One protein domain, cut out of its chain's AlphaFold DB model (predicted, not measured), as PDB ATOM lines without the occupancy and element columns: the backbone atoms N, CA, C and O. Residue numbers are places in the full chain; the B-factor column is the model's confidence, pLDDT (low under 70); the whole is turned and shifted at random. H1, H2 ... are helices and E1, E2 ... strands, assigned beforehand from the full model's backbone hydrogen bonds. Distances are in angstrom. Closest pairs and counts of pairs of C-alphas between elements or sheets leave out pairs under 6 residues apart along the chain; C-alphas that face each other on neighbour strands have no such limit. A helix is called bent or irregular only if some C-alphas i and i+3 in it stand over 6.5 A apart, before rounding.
ATOM      1  N   VAL A   3     175.229 285.079 220.008       94.38
ATOM      2  CA  VAL A   3     174.690 285.738 218.810       94.38
ATOM      3  C   VAL A   3     175.488 286.991 218.486       94.38
ATOM      4  O   VAL A   3     175.946 287.688 219.386       94.38
ATOM      5  N   LYS A   4     175.638 287.293 217.199       96.06
ATOM      6  CA  LYS A   4     176.193 288.571 216.764       96.06
ATOM      7  C   LYS A   4     175.140 289.660 216.882       96.06
ATOM      8  O   LYS A   4     173.971 289.426 216.574       96.06
ATOM      9  N   VAL A   5     175.559 290.876 217.213       95.94
ATOM     10  CA  VAL A   5     174.660 292.039 217.315       95.94
ATOM     11  C   VAL A   5     173.840 292.253 216.033       95.94
ATOM     12  O   VAL A   5     172.638 292.512 216.096       95.94
ATOM     13  N   ARG A   6     174.436 292.039 214.851       94.88
ATOM     14  CA  ARG A   6     173.716 292.116 213.563       94.88
ATOM     15  C   ARG A   6     172.557 291.120 213.410       94.88
ATOM     16  O   ARG A   6     171.675 291.343 212.588       94.88
ATOM     17  N   GLU A   7     172.561 290.013 214.155       94.88
ATOM     18  CA  GLU A   7     171.513 288.983 214.090       94.88
ATOM     19  C   GLU A   7     170.246 289.407 214.856       94.88
ATOM     20  O   GLU A   7     169.147 288.953 214.528       94.88
ATOM     21  N   LEU A   8     170.367 290.320 215.831       94.81
ATOM     22  CA  LEU A   8     169.284 290.683 216.755       94.81
ATOM     23  C   LEU A   8     168.050 291.252 216.046       94.81
ATOM     24  O   LEU A   8     166.919 290.947 216.426       94.81
ATOM     25  N   GLY A   9     168.254 292.055 214.997       93.31
ATOM     26  CA  GLY A   9     167.162 292.634 214.212       93.31
ATOM     27  C   GLY A   9     166.317 291.569 213.510       93.31
ATOM     28  O   GLY A   9     165.089 291.601 213.597       93.31
ATOM     29  N   ASN A  10     166.970 290.585 212.885       94.06
ATOM     30  CA  ASN A  10     166.289 289.470 212.222       94.06
ATOM     31  C   ASN A  10     165.542 288.597 213.232       94.06
ATOM     32  O   ASN A  10     164.379 288.268 213.014       94.06
ATOM     33  N   MET A  11     166.176 288.303 214.367       95.00
ATOM     34  CA  MET A  11     165.568 287.549 215.462       95.00
ATOM     35  C   MET A  11     164.308 288.232 216.001       95.00
ATOM     36  O   MET A  11     163.259 287.598 216.124       95.00
ATOM     37  N   ARG A  12     164.372 289.546 216.263       95.44
ATOM     38  CA  ARG A  12     163.209 290.341 216.683       95.44
ATOM     39  C   ARG A  12     162.096 290.310 215.638       95.44
ATOM     40  O   ARG A  12     160.934 290.161 216.005       95.44
ATOM     41  N   ALA A  13     162.438 290.443 214.356       94.25
ATOM     42  CA  ALA A  13     161.463 290.380 213.272       94.25
ATOM     43  C   ALA A  13     160.764 289.012 213.212       94.25
ATOM     44  O   ALA A  13     159.541 288.966 213.125       94.25
ATOM     45  N   GLY A  14     161.515 287.913 213.339       94.44
ATOM     46  CA  GLY A  14     160.955 286.559 213.367       94.44
ATOM     47  C   GLY A  14     159.997 286.339 214.534       94.44
ATOM     48  O   GLY A  14     158.915 285.796 214.340       94.44
ATOM     49  N   ILE A  15     160.344 286.819 215.734       94.31
ATOM     50  CA  ILE A  15     159.443 286.747 216.893       94.31
ATOM     51  C   ILE A  15     158.170 287.554 216.638       94.31
ATOM     52  O   ILE A  15     157.079 287.039 216.854       94.31
ATOM     53  N   ASN A  16     158.296 288.791 216.150       92.81
ATOM     54  CA  ASN A  16     157.147 289.657 215.873       92.81
ATOM     55  C   ASN A  16     156.166 289.044 214.857       92.81
ATOM     56  O   ASN A  16     154.972 289.307 214.953       92.81
ATOM     57  N   GLU A  17     156.652 288.233 213.916       92.25
ATOM     58  CA  GLU A  17     155.811 287.515 212.948       92.25
ATOM     59  C   GLU A  17     155.014 286.365 213.572       92.25
ATOM     60  O   GLU A  17     153.929 286.062 213.092       92.25
ATOM     61  N   ILE A  18     155.527 285.723 214.629       92.31
ATOM     62  CA  ILE A  18     154.872 284.548 215.229       92.31
ATOM     63  C   ILE A  18     154.077 284.864 216.492       92.31
ATOM     64  O   ILE A  18     153.171 284.118 216.841       92.31
ATOM     65  N   VAL A  19     154.375 285.959 217.195       87.56
ATOM     66  CA  VAL A  19     153.638 286.337 218.420       87.56
ATOM     67  C   VAL A  19     152.189 286.743 218.142       87.56
ATOM     68  O   VAL A  19     151.393 286.808 219.075       87.56
ATOM     69  N   THR A  20     151.837 287.012 216.882       85.31
ATOM     70  CA  THR A  20     150.454 287.250 216.446       85.31
ATOM     71  C   THR A  20     149.665 285.959 216.224       85.31
ATOM     72  O   THR A  20     148.445 286.010 216.085       85.31
ATOM     73  N   GLU A  21     150.339 284.809 216.194       89.94
ATOM     74  CA  GLU A  21     149.726 283.502 215.970       89.94
ATOM     75  C   GLU A  21     149.178 282.891 217.266       89.94
ATOM     76  O   GLU A  21     149.520 283.280 218.388       89.94
ATOM     77  N   LYS A  22     148.320 281.874 217.121       89.31
ATOM     78  CA  LYS A  22     147.814 281.090 218.257       89.31
ATOM     79  C   LYS A  22     148.887 280.125 218.765       89.31
ATOM     80  O   LYS A  22     148.911 278.958 218.392       89.31
ATOM     81  N   LEU A  23     149.750 280.626 219.639       94.19
ATOM     82  CA  LEU A  23     150.808 279.851 220.286       94.19
ATOM     83  C   LEU A  23     150.331 279.209 221.600       94.19
ATOM     84  O   LEU A  23     149.509 279.797 222.314       94.19
ATOM     85  N   PRO A  24     150.895 278.054 222.002       95.38
ATOM     86  CA  PRO A  24     150.729 277.546 223.358       95.38
ATOM     87  C   PRO A  24     151.149 278.598 224.394       95.38
ATOM     88  O   PRO A  24     152.184 279.250 224.249       95.38
ATOM     89  N   ALA A  25     150.377 278.749 225.475       93.94
ATOM     90  CA  ALA A  25     150.561 279.846 226.433       93.94
ATOM     91  C   ALA A  25     151.982 279.922 227.028       93.94
ATOM     92  O   ALA A  25     152.535 281.010 227.189       93.94
ATOM     93  N   LYS A  26     152.600 278.766 227.317       93.88
ATOM     94  CA  LYS A  26     153.985 278.695 227.816       93.88
ATOM     95  C   LYS A  26     154.992 279.210 226.785       93.88
ATOM     96  O   LYS A  26     155.893 279.963 227.143       93.88
ATOM     97  N   THR A  27     154.806 278.842 225.523       94.00
ATOM     98  CA  THR A  27     155.650 279.257 224.400       94.00
ATOM     99  C   THR A  27     155.509 280.747 224.123       94.00
ATOM    100  O   THR A  27     156.512 281.446 224.005       94.00
ATOM    101  N   ALA A  28     154.278 281.269 224.117       93.56
ATOM    102  CA  ALA A  28     154.025 282.702 223.985       93.56
ATOM    103  C   ALA A  28     154.720 283.496 225.103       93.56
ATOM    104  O   ALA A  28     155.453 284.447 224.835       93.56
ATOM    105  N   TYR A  29     154.560 283.065 226.358       93.44
ATOM    106  CA  TYR A  29     155.230 283.689 227.501       93.44
ATOM    107  C   TYR A  29     156.759 283.661 227.372       93.44
ATOM    108  O   TYR A  29     157.420 284.673 227.620       93.44
ATOM    109  N   TRP A  30     157.321 282.524 226.951       93.31
ATOM    110  CA  TRP A  30     158.751 282.382 226.692       93.31
ATOM    111  C   TRP A  30     159.225 283.393 225.637       93.31
ATOM    112  O   TRP A  30     160.158 284.157 225.897       93.31
ATOM    113  N   LEU A  31     158.525 283.478 224.498       93.94
ATOM    114  CA  LEU A  31     158.859 284.380 223.393       93.94
ATOM    115  C   LEU A  31     158.795 285.850 223.806       93.94
ATOM    116  O   LEU A  31     159.699 286.607 223.466       93.94
ATOM    117  N   PHE A  32     157.796 286.259 224.592       93.25
ATOM    118  CA  PHE A  32     157.711 287.637 225.088       93.25
ATOM    119  C   PHE A  32     158.852 287.992 226.044       93.25
ATOM    120  O   PHE A  32     159.436 289.073 225.945       93.25
ATOM    121  N   ARG A  33     159.223 287.086 226.956       93.69
ATOM    122  CA  ARG A  33     160.372 287.323 227.841       93.69
ATOM    123  C   ARG A  33     161.679 287.407 227.064       93.69
ATOM    124  O   ARG A  33     162.528 288.241 227.384       93.69
ATOM    125  N   PHE A  34     161.831 286.560 226.056       93.62
ATOM    126  CA  PHE A  34     162.986 286.578 225.179       93.62
ATOM    127  C   PHE A  34     163.042 287.867 224.337       93.62
ATOM    128  O   PHE A  34     164.082 288.523 224.288       93.62
ATOM    129  N   LEU A  35     161.907 288.305 223.781       93.44
ATOM    130  CA  LEU A  35     161.763 289.567 223.048       93.44
ATOM    131  C   LEU A  35     162.151 290.783 223.897       93.44
ATOM    132  O   LEU A  35     162.798 291.701 223.390       93.44
ATOM    133  N   ASN A  36     161.805 290.788 225.187       93.19
ATOM    134  CA  ASN A  36     162.199 291.860 226.100       93.19
ATOM    135  C   ASN A  36     163.723 291.938 226.266       93.19
ATOM    136  O   ASN A  36     164.276 293.034 226.191       93.19
ATOM    137  N   LYS A  37     164.408 290.792 226.419       92.69
ATOM    138  CA  LYS A  37     165.883 290.759 226.459       92.69
ATOM    139  C   LYS A  37     166.495 291.201 225.125       92.69
ATOM    140  O   LYS A  37     167.404 292.017 225.110       92.69
ATOM    141  N   LEU A  38     165.969 290.735 223.990       94.00
ATOM    142  CA  LEU A  38     166.445 291.201 222.680       94.00
ATOM    143  C   LEU A  38     166.271 292.711 222.507       94.00
ATOM    144  O   LEU A  38     167.142 293.384 221.962       94.00
ATOM    145  N   THR A  39     165.152 293.256 222.976       93.69
ATOM    146  CA  THR A  39     164.857 294.685 222.858       93.69
ATOM    147  C   THR A  39     165.832 295.527 223.679       93.69
ATOM    148  O   THR A  39     166.240 296.589 223.208       93.69
ATOM    149  N   SER A  40     166.255 295.075 224.866       94.62
ATOM    150  CA  SER A  40     167.278 295.797 225.636       94.62
ATOM    151  C   SER A  40     168.626 295.827 224.917       94.62
ATOM    152  O   SER A  40     169.229 296.896 224.840       94.62
ATOM    153  N   GLU A  41     169.048 294.707 224.325       95.38
ATOM    154  CA  GLU A  41     170.297 294.634 223.552       95.38
ATOM    155  C   GLU A  41     170.246 295.509 222.295       95.38
ATOM    156  O   GLU A  41     171.162 296.285 222.029       95.38
ATOM    157  N   ILE A  42     169.131 295.477 221.558       95.94
ATOM    158  CA  ILE A  42     168.924 296.342 220.387       95.94
ATOM    159  C   ILE A  42     168.982 297.820 220.788       95.94
ATOM    160  O   ILE A  42     169.608 298.620 220.100       95.94
ATOM    161  N   ASN A  43     168.376 298.199 221.915       96.62
ATOM    162  CA  ASN A  43     168.427 299.578 222.396       96.62
ATOM    163  C   ASN A  43     169.849 300.004 222.798       96.62
ATOM    164  O   ASN A  43     170.216 301.164 222.594       96.62
ATOM    165  N   ALA A  44     170.646 299.100 223.375       96.44
ATOM    166  CA  ALA A  44     172.049 299.361 223.681       96.44
ATOM    167  C   ALA A  44     172.870 299.550 222.395       96.44
ATOM    168  O   ALA A  44     173.595 300.541 222.271       96.44
ATOM    169  N   PHE A  45     172.676 298.670 221.409       96.31
ATOM    170  CA  PHE A  45     173.284 298.786 220.086       96.31
ATOM    171  C   PHE A  45     172.923 300.107 219.397       96.31
ATOM    172  O   PHE A  45     173.817 300.813 218.940       96.31
ATOM    173  N   GLU A  46     171.646 300.496 219.364       96.19
ATOM    174  CA  GLU A  46     171.219 301.738 218.711       96.19
ATOM    175  C   GLU A  46     171.848 302.978 219.358       96.19
ATOM    176  O   GLU A  46     172.299 303.883 218.655       96.19
ATOM    177  N   LYS A  47     171.966 303.005 220.692       97.38
ATOM    178  CA  LYS A  47     172.684 304.081 221.397       97.38
ATOM    179  C   LYS A  47     174.159 304.130 220.992       97.38
ATOM    180  O   LYS A  47     174.671 305.208 220.692       97.38
ATOM    181  N   ALA A  48     174.833 302.980 220.953       97.00
ATOM    182  CA  ALA A  48     176.228 302.892 220.527       97.00
ATOM    183  C   ALA A  48     176.404 303.331 219.062       97.00
ATOM    184  O   ALA A  48     177.293 304.129 218.763       97.00
ATOM    185  N   ARG A  49     175.507 302.896 218.168       96.00
ATOM    186  CA  ARG A  49     175.483 303.255 216.743       96.00
ATOM    187  C   ARG A  49     175.298 304.756 216.530       96.00
ATOM    188  O   ARG A  49     176.013 305.349 215.726       96.00
ATOM    189  N   ILE A  50     174.370 305.383 217.255       95.75
ATOM    190  CA  ILE A  50     174.141 306.835 217.188       95.75
ATOM    191  C   ILE A  50     175.378 307.593 217.673       95.75
ATOM    192  O   ILE A  50     175.834 308.511 216.995       95.75
ATOM    193  N   ASN A  51     175.964 307.186 218.802       96.31
ATOM    194  CA  ASN A  51     177.181 307.811 219.323       96.31
ATOM    195  C   ASN A  51     178.359 307.662 218.352       96.31
ATOM    196  O   ASN A  51     179.110 308.613 218.146       96.31
ATOM    197  N   LEU A  52     178.507 306.494 217.723       96.31
ATOM    198  CA  LEU A  52     179.488 306.271 216.666       96.31
ATOM    199  C   LEU A  52     179.266 307.238 215.495       96.31
ATOM    200  O   LEU A  52     180.204 307.915 215.083       96.31
ATOM    201  N   ALA A  53     178.031 307.367 215.010       95.56
ATOM    202  CA  ALA A  53     177.715 308.274 213.911       95.56
ATOM    203  C   ALA A  53     178.003 309.746 214.263       95.56
ATOM    204  O   ALA A  53     178.594 310.454 213.458       95.56
ATOM    205  N   ILE A  54     177.675 310.193 215.482       95.25
ATOM    206  CA  ILE A  54     177.981 311.552 215.965       95.25
ATOM    207  C   ILE A  54     179.495 311.797 216.042       95.25
ATOM    208  O   ILE A  54     179.954 312.892 215.711       95.25
ATOM    209  N   ARG A  55     180.285 310.804 216.481       95.06
ATOM    210  CA  ARG A  55     181.754 310.919 216.556       95.06
ATOM    211  C   ARG A  55     182.383 311.153 215.183       95.06
ATOM    212  O   ARG A  55     183.312 311.949 215.091       95.06
ATOM    213  N   HIS A  56     181.845 310.508 214.149       95.62
ATOM    214  CA  HIS A  56     182.334 310.597 212.768       95.62
ATOM    215  C   HIS A  56     181.613 311.649 211.910       95.62
ATOM    216  O   HIS A  56     181.959 311.840 210.743       95.62
ATOM    217  N   ALA A  57     180.623 312.352 212.463       96.12
ATOM    218  CA  ALA A  57     179.888 313.397 211.761       96.12
ATOM    219  C   ALA A  57     180.738 314.662 211.566       96.12
ATOM    220  O   ALA A  57     181.489 315.080 212.454       96.12
ATOM    221  N   LYS A  58     180.542 315.342 210.433       95.69
ATOM    222  CA  LYS A  58     180.958 316.735 210.260       95.69
ATOM    223  C   LYS A  58     180.278 317.591 211.316       95.69
ATOM    224  O   LYS A  58     179.108 317.379 211.629       95.69
ATOM    225  N   LYS A  59     181.002 318.570 211.848       95.31
ATOM    226  CA  LYS A  59     180.498 319.463 212.891       95.31
ATOM    227  C   LYS A  59     180.371 320.890 212.378       95.31
ATOM    228  O   LYS A  59     181.172 321.334 211.558       95.31
ATOM    229  N   ASP A  60     179.360 321.596 212.867       93.75
ATOM    230  CA  ASP A  60     179.214 323.030 212.654       93.75
ATOM    231  C   ASP A  60     180.245 323.830 213.477       93.75
ATOM    232  O   ASP A  60     181.060 323.283 214.225       93.75
ATOM    233  N   LYS A  61     180.185 325.161 213.370       95.25
ATOM    234  CA  LYS A  61     181.076 326.084 214.094       95.25
ATOM    235  C   LYS A  61     180.953 325.988 215.624       95.25
ATOM    236  O   LYS A  61     181.855 326.430 216.326       95.25
ATOM    237  N   ASN A  62     179.855 325.426 216.128       93.69
ATOM    238  CA  ASN A  62     179.574 325.231 217.549       93.69
ATOM    239  C   ASN A  62     179.874 323.792 218.010       93.69
ATOM    240  O   ASN A  62     179.565 323.436 219.146       93.69
ATOM    241  N   GLY A  63     180.429 322.943 217.137       91.81
ATOM    242  CA  GLY A  63     180.744 321.552 217.445       91.81
ATOM    243  C   GLY A  63     179.554 320.586 217.369       91.81
ATOM    244  O   GLY A  63     179.703 319.432 217.778       91.81
ATOM    245  N   LYS A  64     178.389 321.008 216.858       94.50
ATOM    246  CA  LYS A  64     177.205 320.145 216.706       94.50
ATOM    247  C   LYS A  64     177.286 319.323 215.415       94.50
ATOM    248  O   LYS A  64     177.692 319.877 214.395       94.50
ATOM    249  N   PRO A  65     176.901 318.033 215.426       95.12
ATOM    250  CA  PRO A  65     176.939 317.193 214.232       95.12
ATOM    251  C   PRO A  65     175.937 317.686 213.177       95.12
ATOM    252  O   PRO A  65     174.801 318.032 213.500       95.12
ATOM    253  N   LEU A  66     176.363 317.714 211.917       95.25
ATOM    254  CA  LEU A  66     175.544 318.078 210.766       95.25
ATOM    255  C   LEU A  66     174.761 316.870 210.253       95.25
ATOM    256  O   LEU A  66     175.236 315.733 210.308       95.25
ATOM    257  N   MET A  67     173.574 317.136 209.715       94.75
ATOM    258  CA  MET A  67     172.754 316.137 209.036       94.75
ATOM    259  C   MET A  67     173.076 316.113 207.537       94.75
ATOM    260  O   MET A  67     173.385 317.143 206.935       94.75
ATOM    261  N   GLU A  68     173.011 314.929 206.937       93.88
ATOM    262  CA  GLU A  68     173.077 314.730 205.494       93.88
ATOM    263  C   GLU A  68     171.835 315.343 204.840       93.88
ATOM    264  O   GLU A  68     170.718 315.221 205.359       93.88
ATOM    265  N   LYS A  69     172.046 315.991 203.693       93.62
ATOM    266  CA  LYS A  69     171.003 316.673 202.930       93.62
ATOM    267  C   LYS A  69     170.708 315.938 201.630       93.62
ATOM    268  O   LYS A  69     171.623 315.428 200.986       93.62
ATOM    269  N   ASP A  70     169.441 315.908 201.236       93.06
ATOM    270  CA  ASP A  70     169.037 315.459 199.909       93.06
ATOM    271  C   ASP A  70     169.401 316.483 198.817       93.06
ATOM    272  O   ASP A  70     169.994 317.536 199.068       93.06
ATOM    273  N   LYS A  71     169.037 316.158 197.572       92.00
ATOM    274  CA  LYS A  71     169.277 317.011 196.399       92.00
ATOM    275  C   LYS A  71     168.550 318.359 196.471       92.00
ATOM    276  O   LYS A  71     168.993 319.300 195.821       92.00
ATOM    277  N   ASP A  72     167.489 318.450 197.269       92.38
ATOM    278  CA  ASP A  72     166.690 319.659 197.483       92.38
ATOM    279  C   ASP A  72     167.154 320.438 198.732       92.38
ATOM    280  O   ASP A  72     166.562 321.453 199.104       92.38
ATOM    281  N   GLY A  73     168.226 319.980 199.391       90.12
ATOM    282  CA  GLY A  73     168.814 320.613 200.565       90.12
ATOM    283  C   GLY A  73     168.098 320.320 201.890       90.12
ATOM    284  O   GLY A  73     168.390 321.008 202.875       90.12
ATOM    285  N   LYS A  74     167.188 319.338 201.938       91.81
ATOM    286  CA  LYS A  74     166.466 318.921 203.152       91.81
ATOM    287  C   LYS A  74     167.210 317.822 203.898       91.81
ATOM    288  O   LYS A  74     167.787 316.930 203.285       91.81
ATOM    289  N   ASP A  75     167.148 317.857 205.224       91.94
ATOM    290  CA  ASP A  75     167.786 316.852 206.072       91.94
ATOM    291  C   ASP A  75     167.097 315.483 205.927       91.94
ATOM    292  O   ASP A  75     165.876 315.374 206.047       91.94
ATOM    293  N   ILE A  76     167.882 314.418 205.728       91.38
ATOM    294  CA  ILE A  76     167.366 313.043 205.551       91.38
ATOM    295  C   ILE A  76     167.501 312.166 206.804       91.38
ATOM    296  O   ILE A  76     167.563 310.940 206.710       91.38
ATOM    297  N   ASN A  77     167.553 312.778 207.991       87.69
ATOM    298  CA  ASN A  77     167.682 312.084 209.281       87.69
ATOM    299  C   ASN A  77     168.897 311.135 209.384       87.69
ATOM    300  O   ASN A  77     168.876 310.149 210.121       87.69
ATOM    301  N   LYS A  78     169.981 311.448 208.668       90.69
ATOM    302  CA  LYS A  78     171.293 310.796 208.782       90.69
ATOM    303  C   LYS A  78     172.349 311.843 209.095       90.69
ATOM    304  O   LYS A  78     172.187 312.985 208.688       90.69
ATOM    305  N   TYR A  79     173.412 311.467 209.794       94.06
ATOM    306  CA  TYR A  79     174.542 312.368 210.019       94.06
ATOM    307  C   TYR A  79     175.419 312.456 208.765       94.06
ATOM    308  O   TYR A  79     175.654 311.444 208.106       94.06
ATOM    309  N   ASP A  80     175.929 313.648 208.457       95.06
ATOM    310  CA  ASP A  80     176.906 313.848 207.384       95.06
ATOM    311  C   ASP A  80     178.275 313.333 207.852       95.06
ATOM    312  O   ASP A  80     179.014 314.033 208.543       95.06
ATOM    313  N   ILE A  81     178.582 312.075 207.539       95.75
ATOM    314  CA  ILE A  81     179.806 311.394 207.979       95.75
ATOM    315  C   ILE A  81     181.022 311.907 207.198       95.75
ATOM    316  O   ILE A  81     181.064 311.820 205.968       95.75
ATOM    317  N   LEU A  82     182.029 312.407 207.923       91.56
ATOM    318  CA  LEU A  82     183.280 312.914 207.357       91.56
ATOM    319  C   LEU A  82     184.181 311.770 206.877       91.56
ATOM    320  O   LEU A  82     184.549 311.734 205.705       91.56
ATOM    321  N   ASP A  83     184.508 310.836 207.774       91.50
ATOM    322  CA  ASP A  83     185.342 309.669 207.475       91.50
ATOM    323  C   ASP A  83     184.481 308.406 207.406       91.50
ATOM    324  O   ASP A  83     184.225 307.721 208.399       91.50
ATOM    325  N   LYS A  84     184.004 308.104 206.196       93.19
ATOM    326  CA  LYS A  84     183.160 306.929 205.952       93.19
ATOM    327  C   LYS A  84     183.919 305.616 206.150       93.19
ATOM    328  O   LYS A  84     183.295 304.627 206.518       93.19
ATOM    329  N   ILE A  85     185.234 305.595 205.913       95.25
ATOM    330  CA  ILE A  85     186.046 304.375 206.014       95.25
ATOM    331  C   ILE A  85     186.250 304.017 207.487       95.25
ATOM    332  O   ILE A  85     186.023 302.871 207.874       95.25
ATOM    333  N   ALA A  86     186.630 304.994 208.316       94.56
ATOM    334  CA  ALA A  86     186.780 304.783 209.752       94.56
ATOM    335  C   ALA A  86     185.440 304.434 210.417       94.56
ATOM    336  O   ALA A  86     185.381 303.494 211.212       94.56
ATOM    337  N   PHE A  87     184.360 305.129 210.039       96.38
ATOM    338  CA  PHE A  87     183.013 304.811 210.509       96.38
ATOM    339  C   PHE A  87     182.614 303.368 210.175       96.38
ATOM    340  O   PHE A  87     182.178 302.644 211.066       96.38
ATOM    341  N   GLU A  88     182.783 302.941 208.919       96.38
ATOM    342  CA  GLU A  88     182.409 301.590 208.487       96.38
ATOM    343  C   GLU A  88     183.207 300.522 209.239       96.38
ATOM    344  O   GLU A  88     182.646 299.512 209.657       96.38
ATOM    345  N   LYS A  89     184.500 300.762 209.483       97.50
ATOM    346  CA  LYS A  89     185.338 299.846 210.261       97.50
ATOM    347  C   LYS A  89     184.805 299.657 211.687       97.50
ATOM    348  O   LYS A  89     184.551 298.524 212.086       97.50
ATOM    349  N   GLU A  90     184.594 300.741 212.433       97.50
ATOM    350  CA  GLU A  90     184.061 300.659 213.804       97.50
ATOM    351  C   GLU A  90     182.630 300.101 213.834       97.50
ATOM    352  O   GLU A  90     182.253 299.368 214.750       97.50
ATOM    353  N   TYR A  91     181.815 300.415 212.825       97.19
ATOM    354  CA  TYR A  91     180.465 299.876 212.702       97.19
ATOM    355  C   TYR A  91     180.483 298.359 212.477       97.19
ATOM    356  O   TYR A  91     179.696 297.621 213.077       97.19
ATOM    357  N   MET A  92     181.411 297.871 211.652       97.19
ATOM    358  CA  MET A  92     181.615 296.443 211.423       97.19
ATOM    359  C   MET A  92     182.137 295.722 212.664       97.19
ATOM    360  O   MET A  92     181.710 294.599 212.921       97.19
ATOM    361  N   GLU A  93     183.010 296.348 213.451       97.06
ATOM    362  CA  GLU A  93     183.440 295.816 214.749       97.06
ATOM    363  C   GLU A  93     182.237 295.693 215.701       97.06
ATOM    364  O   GLU A  93     181.944 294.599 216.182       97.06
ATOM    365  N   LEU A  94     181.451 296.765 215.861       96.81
ATOM    366  CA  LEU A  94     180.260 296.782 216.721       96.81
ATOM    367  C   LEU A  94     179.207 295.737 216.316       96.81
ATOM    368  O   LEU A  94     178.609 295.083 217.165       96.81
ATOM    369  N   THR A  95     178.939 295.588 215.020       96.50
ATOM    370  CA  THR A  95     177.892 294.674 214.525       96.50
ATOM    371  C   THR A  95     178.320 293.204 214.509       96.50
ATOM    372  O   THR A  95     177.453 292.320 214.498       96.50
ATOM    373  N   ASN A  96     179.630 292.930 214.500       97.31
ATOM    374  CA  ASN A  96     180.181 291.578 214.596       97.31
ATOM    375  C   ASN A  96     180.433 291.111 216.027       97.31
ATOM    376  O   ASN A  96     180.675 289.913 216.188       97.31
ATOM    377  N   GLU A  97     180.351 292.007 217.013       96.94
ATOM    378  CA  GLU A  97     180.463 291.658 218.425       96.94
ATOM    379  C   GLU A  97     179.517 290.504 218.772       96.94
ATOM    380  O   GLU A  97     178.333 290.510 218.406       96.94
ATOM    381  N   GLU A  98     180.063 289.496 219.450       96.19
ATOM    382  CA  GLU A  98     179.308 288.347 219.932       96.19
ATOM    383  C   GLU A  98     178.857 288.593 221.365       96.19
ATOM    384  O   GLU A  98     179.669 288.701 222.278       96.19
ATOM    385  N   ILE A  99     177.544 288.609 221.568       94.12
ATOM    386  CA  ILE A  99     176.948 288.699 222.895       94.12
ATOM    387  C   ILE A  99     176.411 287.341 223.331       94.12
ATOM    388  O   ILE A  99     175.922 286.534 222.528       94.12
ATOM    389  N   GLU A 100     176.477 287.095 224.634       93.25
ATOM    390  CA  GLU A 100     175.849 285.940 225.251       93.25
ATOM    391  C   GLU A 100     174.470 286.316 225.784       93.25
ATOM    392  O   GLU A 100     174.322 287.127 226.695       93.25
ATOM    393  N   ILE A 101     173.441 285.696 225.216       89.88
ATOM    394  CA  ILE A 101     172.075 285.811 225.704       89.88
ATOM    395  C   ILE A 101     171.755 284.552 226.500       89.88
ATOM    396  O   ILE A 101     171.636 283.468 225.925       89.88
ATOM    397  N   ASP A 102     171.604 284.694 227.815       87.50
ATOM    398  CA  ASP A 102     171.236 283.601 228.720       87.50
ATOM    399  C   ASP A 102     169.777 283.159 228.502       87.50
ATOM    400  O   ASP A 102     168.847 283.688 229.122       87.50
ATOM    401  N   TRP A 103     169.593 282.269 227.523       87.69
ATOM    402  CA  TRP A 103     168.355 281.591 227.143       87.69
ATOM    403  C   TRP A 103     168.675 280.320 226.349       87.69
ATOM    404  O   TRP A 103     169.643 280.274 225.581       87.69
ATOM    405  N   GLU A 104     167.814 279.316 226.504       89.62
ATOM    406  CA  GLU A 104     167.855 278.076 225.732       89.62
ATOM    407  C   GLU A 104     166.866 278.114 224.563       89.62
ATOM    408  O   GLU A 104     165.702 278.445 224.788       89.62
ATOM    409  N   PRO A 105     167.271 277.721 223.343       92.88
ATOM    410  CA  PRO A 105     166.357 277.618 222.209       92.88
ATOM    411  C   PRO A 105     165.186 276.666 222.489       92.88
ATOM    412  O   PRO A 105     165.379 275.586 223.073       92.88
ATOM    413  N   ILE A 106     163.994 277.045 222.028       93.62
ATOM    414  CA  ILE A 106     162.776 276.219 222.093       93.62
ATOM    415  C   ILE A 106     162.719 275.252 220.912       93.62
ATOM    416  O   ILE A 106     163.323 275.503 219.868       93.62
ATOM    417  N   LYS A 107     162.012 274.132 221.055       94.88
ATOM    418  CA  LYS A 107     161.826 273.200 219.940       94.88
ATOM    419  C   LYS A 107     160.822 273.769 218.951       94.88
ATOM    420  O   LYS A 107     159.872 274.440 219.352       94.88
ATOM    421  N   LEU A 108     160.966 273.434 217.672       92.94
ATOM    422  CA  LEU A 108     159.971 273.810 216.664       92.94
ATOM    423  C   LEU A 108     158.569 273.298 217.043       92.94
ATOM    424  O   LEU A 108     157.590 274.027 216.915       92.94
ATOM    425  N   ALA A 109     158.494 272.084 217.595       93.56
ATOM    426  CA  ALA A 109     157.251 271.487 218.081       93.56
ATOM    427  C   ALA A 109     156.577 272.285 219.217       93.56
ATOM    428  O   ALA A 109     155.359 272.206 219.377       93.56
ATOM    429  N   ASP A 110     157.330 273.089 219.979       94.31
ATOM    430  CA  ASP A 110     156.772 273.909 221.063       94.31
ATOM    431  C   ASP A 110     155.900 275.057 220.525       94.31
ATOM    432  O   ASP A 110     155.113 275.639 221.276       94.31
ATOM    433  N   LEU A 111     156.005 275.388 219.232       93.00
ATOM    434  CA  LEU A 111     155.156 276.388 218.582       93.00
ATOM    435  C   LEU A 111     153.732 275.881 218.298       93.00
ATOM    436  O   LEU A 111     152.851 276.697 218.042       93.00
ATOM    437  N   GLY A 112     153.479 274.571 218.382       91.38
ATOM    438  CA  GLY A 112     152.191 273.971 218.025       91.38
ATOM    439  C   GLY A 112     151.925 273.981 216.514       91.38
ATOM    440  O   GLY A 112     152.854 273.960 215.711       91.38
ATOM    441  N   ASP A 113     150.651 274.039 216.118       90.94
ATOM    442  CA  ASP A 113     150.205 273.902 214.717       90.94
ATOM    443  C   ASP A 113     150.374 275.180 213.865       90.94
ATOM    444  O   ASP A 113     149.623 275.430 212.914       90.94
ATOM    445  N   VAL A 114     151.342 276.033 214.207       89.62
ATOM    446  CA  VAL A 114     151.565 277.304 213.509       89.62
ATOM    447  C   VAL A 114     152.183 277.056 212.134       89.62
ATOM    448  O   VAL A 114     153.207 276.390 211.988       89.62
ATOM    449  N   LYS A 115     151.579 277.652 211.100       88.44
ATOM    450  CA  LYS A 115     152.112 277.623 209.735       88.44
ATOM    451  C   LYS A 115     153.140 278.730 209.556       88.44
ATOM    452  O   LYS A 115     152.786 279.891 209.383       88.44
ATOM    453  N   LEU A 116     154.414 278.358 209.560       90.19
ATOM    454  CA  LEU A 116     155.512 279.298 209.372       90.19
ATOM    455  C   LEU A 116     155.965 279.356 207.919       90.19
ATOM    456  O   LEU A 116     156.116 278.334 207.251       90.19
ATOM    457  N   SER A 117     156.238 280.569 207.443       92.25
ATOM    458  CA  SER A 117     156.946 280.742 206.180       92.25
ATOM    459  C   SER A 117     158.421 280.354 206.336       92.25
ATOM    460  O   SER A 117     158.998 280.465 207.422       92.25
ATOM    461  N   ILE A 118     159.070 279.974 205.231       92.88
ATOM    462  CA  ILE A 118     160.521 279.718 205.206       92.88
ATOM    463  C   ILE A 118     161.301 280.952 205.692       92.88
ATOM    464  O   ILE A 118     162.268 280.825 206.440       92.88
ATOM    465  N   LEU A 119     160.855 282.158 205.325       94.50
ATOM    466  CA  LEU A 119     161.492 283.406 205.754       94.50
ATOM    467  C   LEU A 119     161.392 283.609 207.269       94.50
ATOM    468  O   LEU A 119     162.348 284.072 207.889       94.50
ATOM    469  N   THR A 120     160.259 283.240 207.863       94.06
ATOM    470  CA  THR A 120     160.041 283.316 209.310       94.06
ATOM    471  C   THR A 120     160.953 282.334 210.045       94.06
ATOM    472  O   THR A 120     161.596 282.719 211.017       94.06
ATOM    473  N   LEU A 121     161.110 281.105 209.540       92.38
ATOM    474  CA  LEU A 121     162.048 280.121 210.100       92.38
ATOM    475  C   LEU A 121     163.500 280.619 210.069       92.38
ATOM    476  O   LEU A 121     164.202 280.531 211.075       92.38
ATOM    477  N   ILE A 122     163.934 281.213 208.953       93.81
ATOM    478  CA  ILE A 122     165.279 281.800 208.827       93.81
ATOM    479  C   ILE A 122     165.487 282.929 209.845       93.81
ATOM    480  O   ILE A 122     166.538 283.001 210.481       93.81
ATOM    481  N   LYS A 123     164.490 283.807 210.018       95.25
ATOM    482  CA  LYS A 123     164.539 284.911 210.990       95.25
ATOM    483  C   LYS A 123     164.587 284.412 212.430       95.25
ATOM    484  O   LYS A 123     165.287 285.002 213.249       95.25
ATOM    485  N   LEU A 124     163.862 283.334 212.735       92.94
ATOM    486  CA  LEU A 124     163.870 282.715 214.057       92.94
ATOM    487  C   LEU A 124     165.231 282.082 214.357       92.94
ATOM    488  O   LEU A 124     165.719 282.222 215.475       92.94
ATOM    489  N   GLY A 125     165.892 281.484 213.361       89.62
ATOM    490  CA  GLY A 125     167.299 281.083 213.437       89.62
ATOM    491  C   GLY A 125     167.636 280.354 214.741       89.62
ATOM    492  O   GLY A 125     167.013 279.355 215.083       89.62
ATOM    493  N   LYS A 126     168.582 280.903 215.515       92.19
ATOM    494  CA  LYS A 126     169.067 280.332 216.789       92.19
ATOM    495  C   LYS A 126     168.033 280.302 217.928       92.19
ATOM    496  O   LYS A 126     168.331 279.756 218.983       92.19
ATOM    497  N   ILE A 127     166.851 280.896 217.757       93.75
ATOM    498  CA  ILE A 127     165.757 280.850 218.743       93.75
ATOM    499  C   ILE A 127     165.137 279.451 218.793       93.75
ATOM    500  O   ILE A 127     164.637 279.038 219.840       93.75
ATOM    501  N   ILE A 128     165.176 278.731 217.670       92.94
ATOM    502  CA  ILE A 128     164.529 277.434 217.509       92.94
ATOM    503  C   ILE A 128     165.583 276.354 217.277       92.94
ATOM    504  O   ILE A 128     166.596 276.579 216.616       92.94
TER     505      ILE A 128
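What this domain is: This is residues 3 to 128 of the 130 residues of an uncharacterized protein of marine sediment metagenome (UniProt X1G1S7). One very long helix, H2, makes the long axis of an elongated model, and H1 and H3 pack one after the other along it, both running opposite ways to it and meeting at their ends in a corner. A small hairpin of two strands, E1 and E2, sits by the last part of H2, while toward the other end H5 packs across H1 and the short H4 lies near the first part of H2. The printed part has 126 residues with five named helices and three named strands in the order H1, H2, E1, E2, H3, E3, H4, H5; E1 and E2 form an antiparallel sheet, and the class is mostly helix. The whole is loose, with a radius of gyration of the C-alphas of 19.0 A and spans of 59 by 33 by 22 A.

How they stand to each other: H1, residues 5 to 18, is the hub, touching three helices. With H2, residues 25 to 56, it forms a helical hairpin at a tilt of 37 degrees, only just steep, opposite ways; H2 touches it with residues 31 to 45 alone, and the closest C-alphas, those of Arg 12 and Leu 35, are 6.6 A apart. H1 and H5, residues 118 to 127, touch at a steep tilt of 60 degrees, opposite ways, the closest C-alphas being those of Gly 14 and Lys 123 at 4.6 A. H1 and H3, residues 84 to 96, touch only at their ends, where the C-alphas of Arg 6 and Thr 95 are closest at 5.0 A. H2 touches H3 with residues 49 to 56 alone, at a shallow tilt of 23 degrees, opposite ways; the closest C-alphas, of His 56 and Phe 87, are 6.2 A apart. E1, residues 67 to 69, and E2, residues 75 to 79, are a hairpin, with N 68 and O 78 at 2.7 A and N 76 and O 68 at 3.0 A, within hydrogen-bond range. E3, residues 98 to 100, pairs with no named strand, but residues 98 to 99 pair antiparallel with residues 3 to 4. H4, residues 108 to 111, is close to but not clearly touching H2; the closest C-alphas, of Asp 110 and Thr 27, are 6.4 A apart. Every O i to N i+4 pair is within hydrogen-bond range in H2 and H3, against 8 of 10 in H1 and 4 of 6 in H5, while H4 is too short for such a pair.

Where its parts are: H1 begins at C-alpha 5, (174.660, 292.039, 217.315), and is 21.3 A long. H2 measures 46.3 A from C-alpha 25 to C-alpha 56 at (182.334, 310.597, 212.768). E2 measures 9.0 A, H3 17.9 A and H5 14.6 A, with C-alpha 127 at (165.757, 280.850, 218.743). H1 is irregular, only just, with C-alphas 6 and 9 at 6.6 A; H5 is irregular, with C-alphas 123 and 126 at 8.7 A.

The domain as a whole: The two C-alphas farthest apart, those of Lys 61 and Asp 113, are 60.6 A apart. The printed part has no cut, and no link is long. The mean pLDDT of the printed part is 93.8, and no printed residue is under 70.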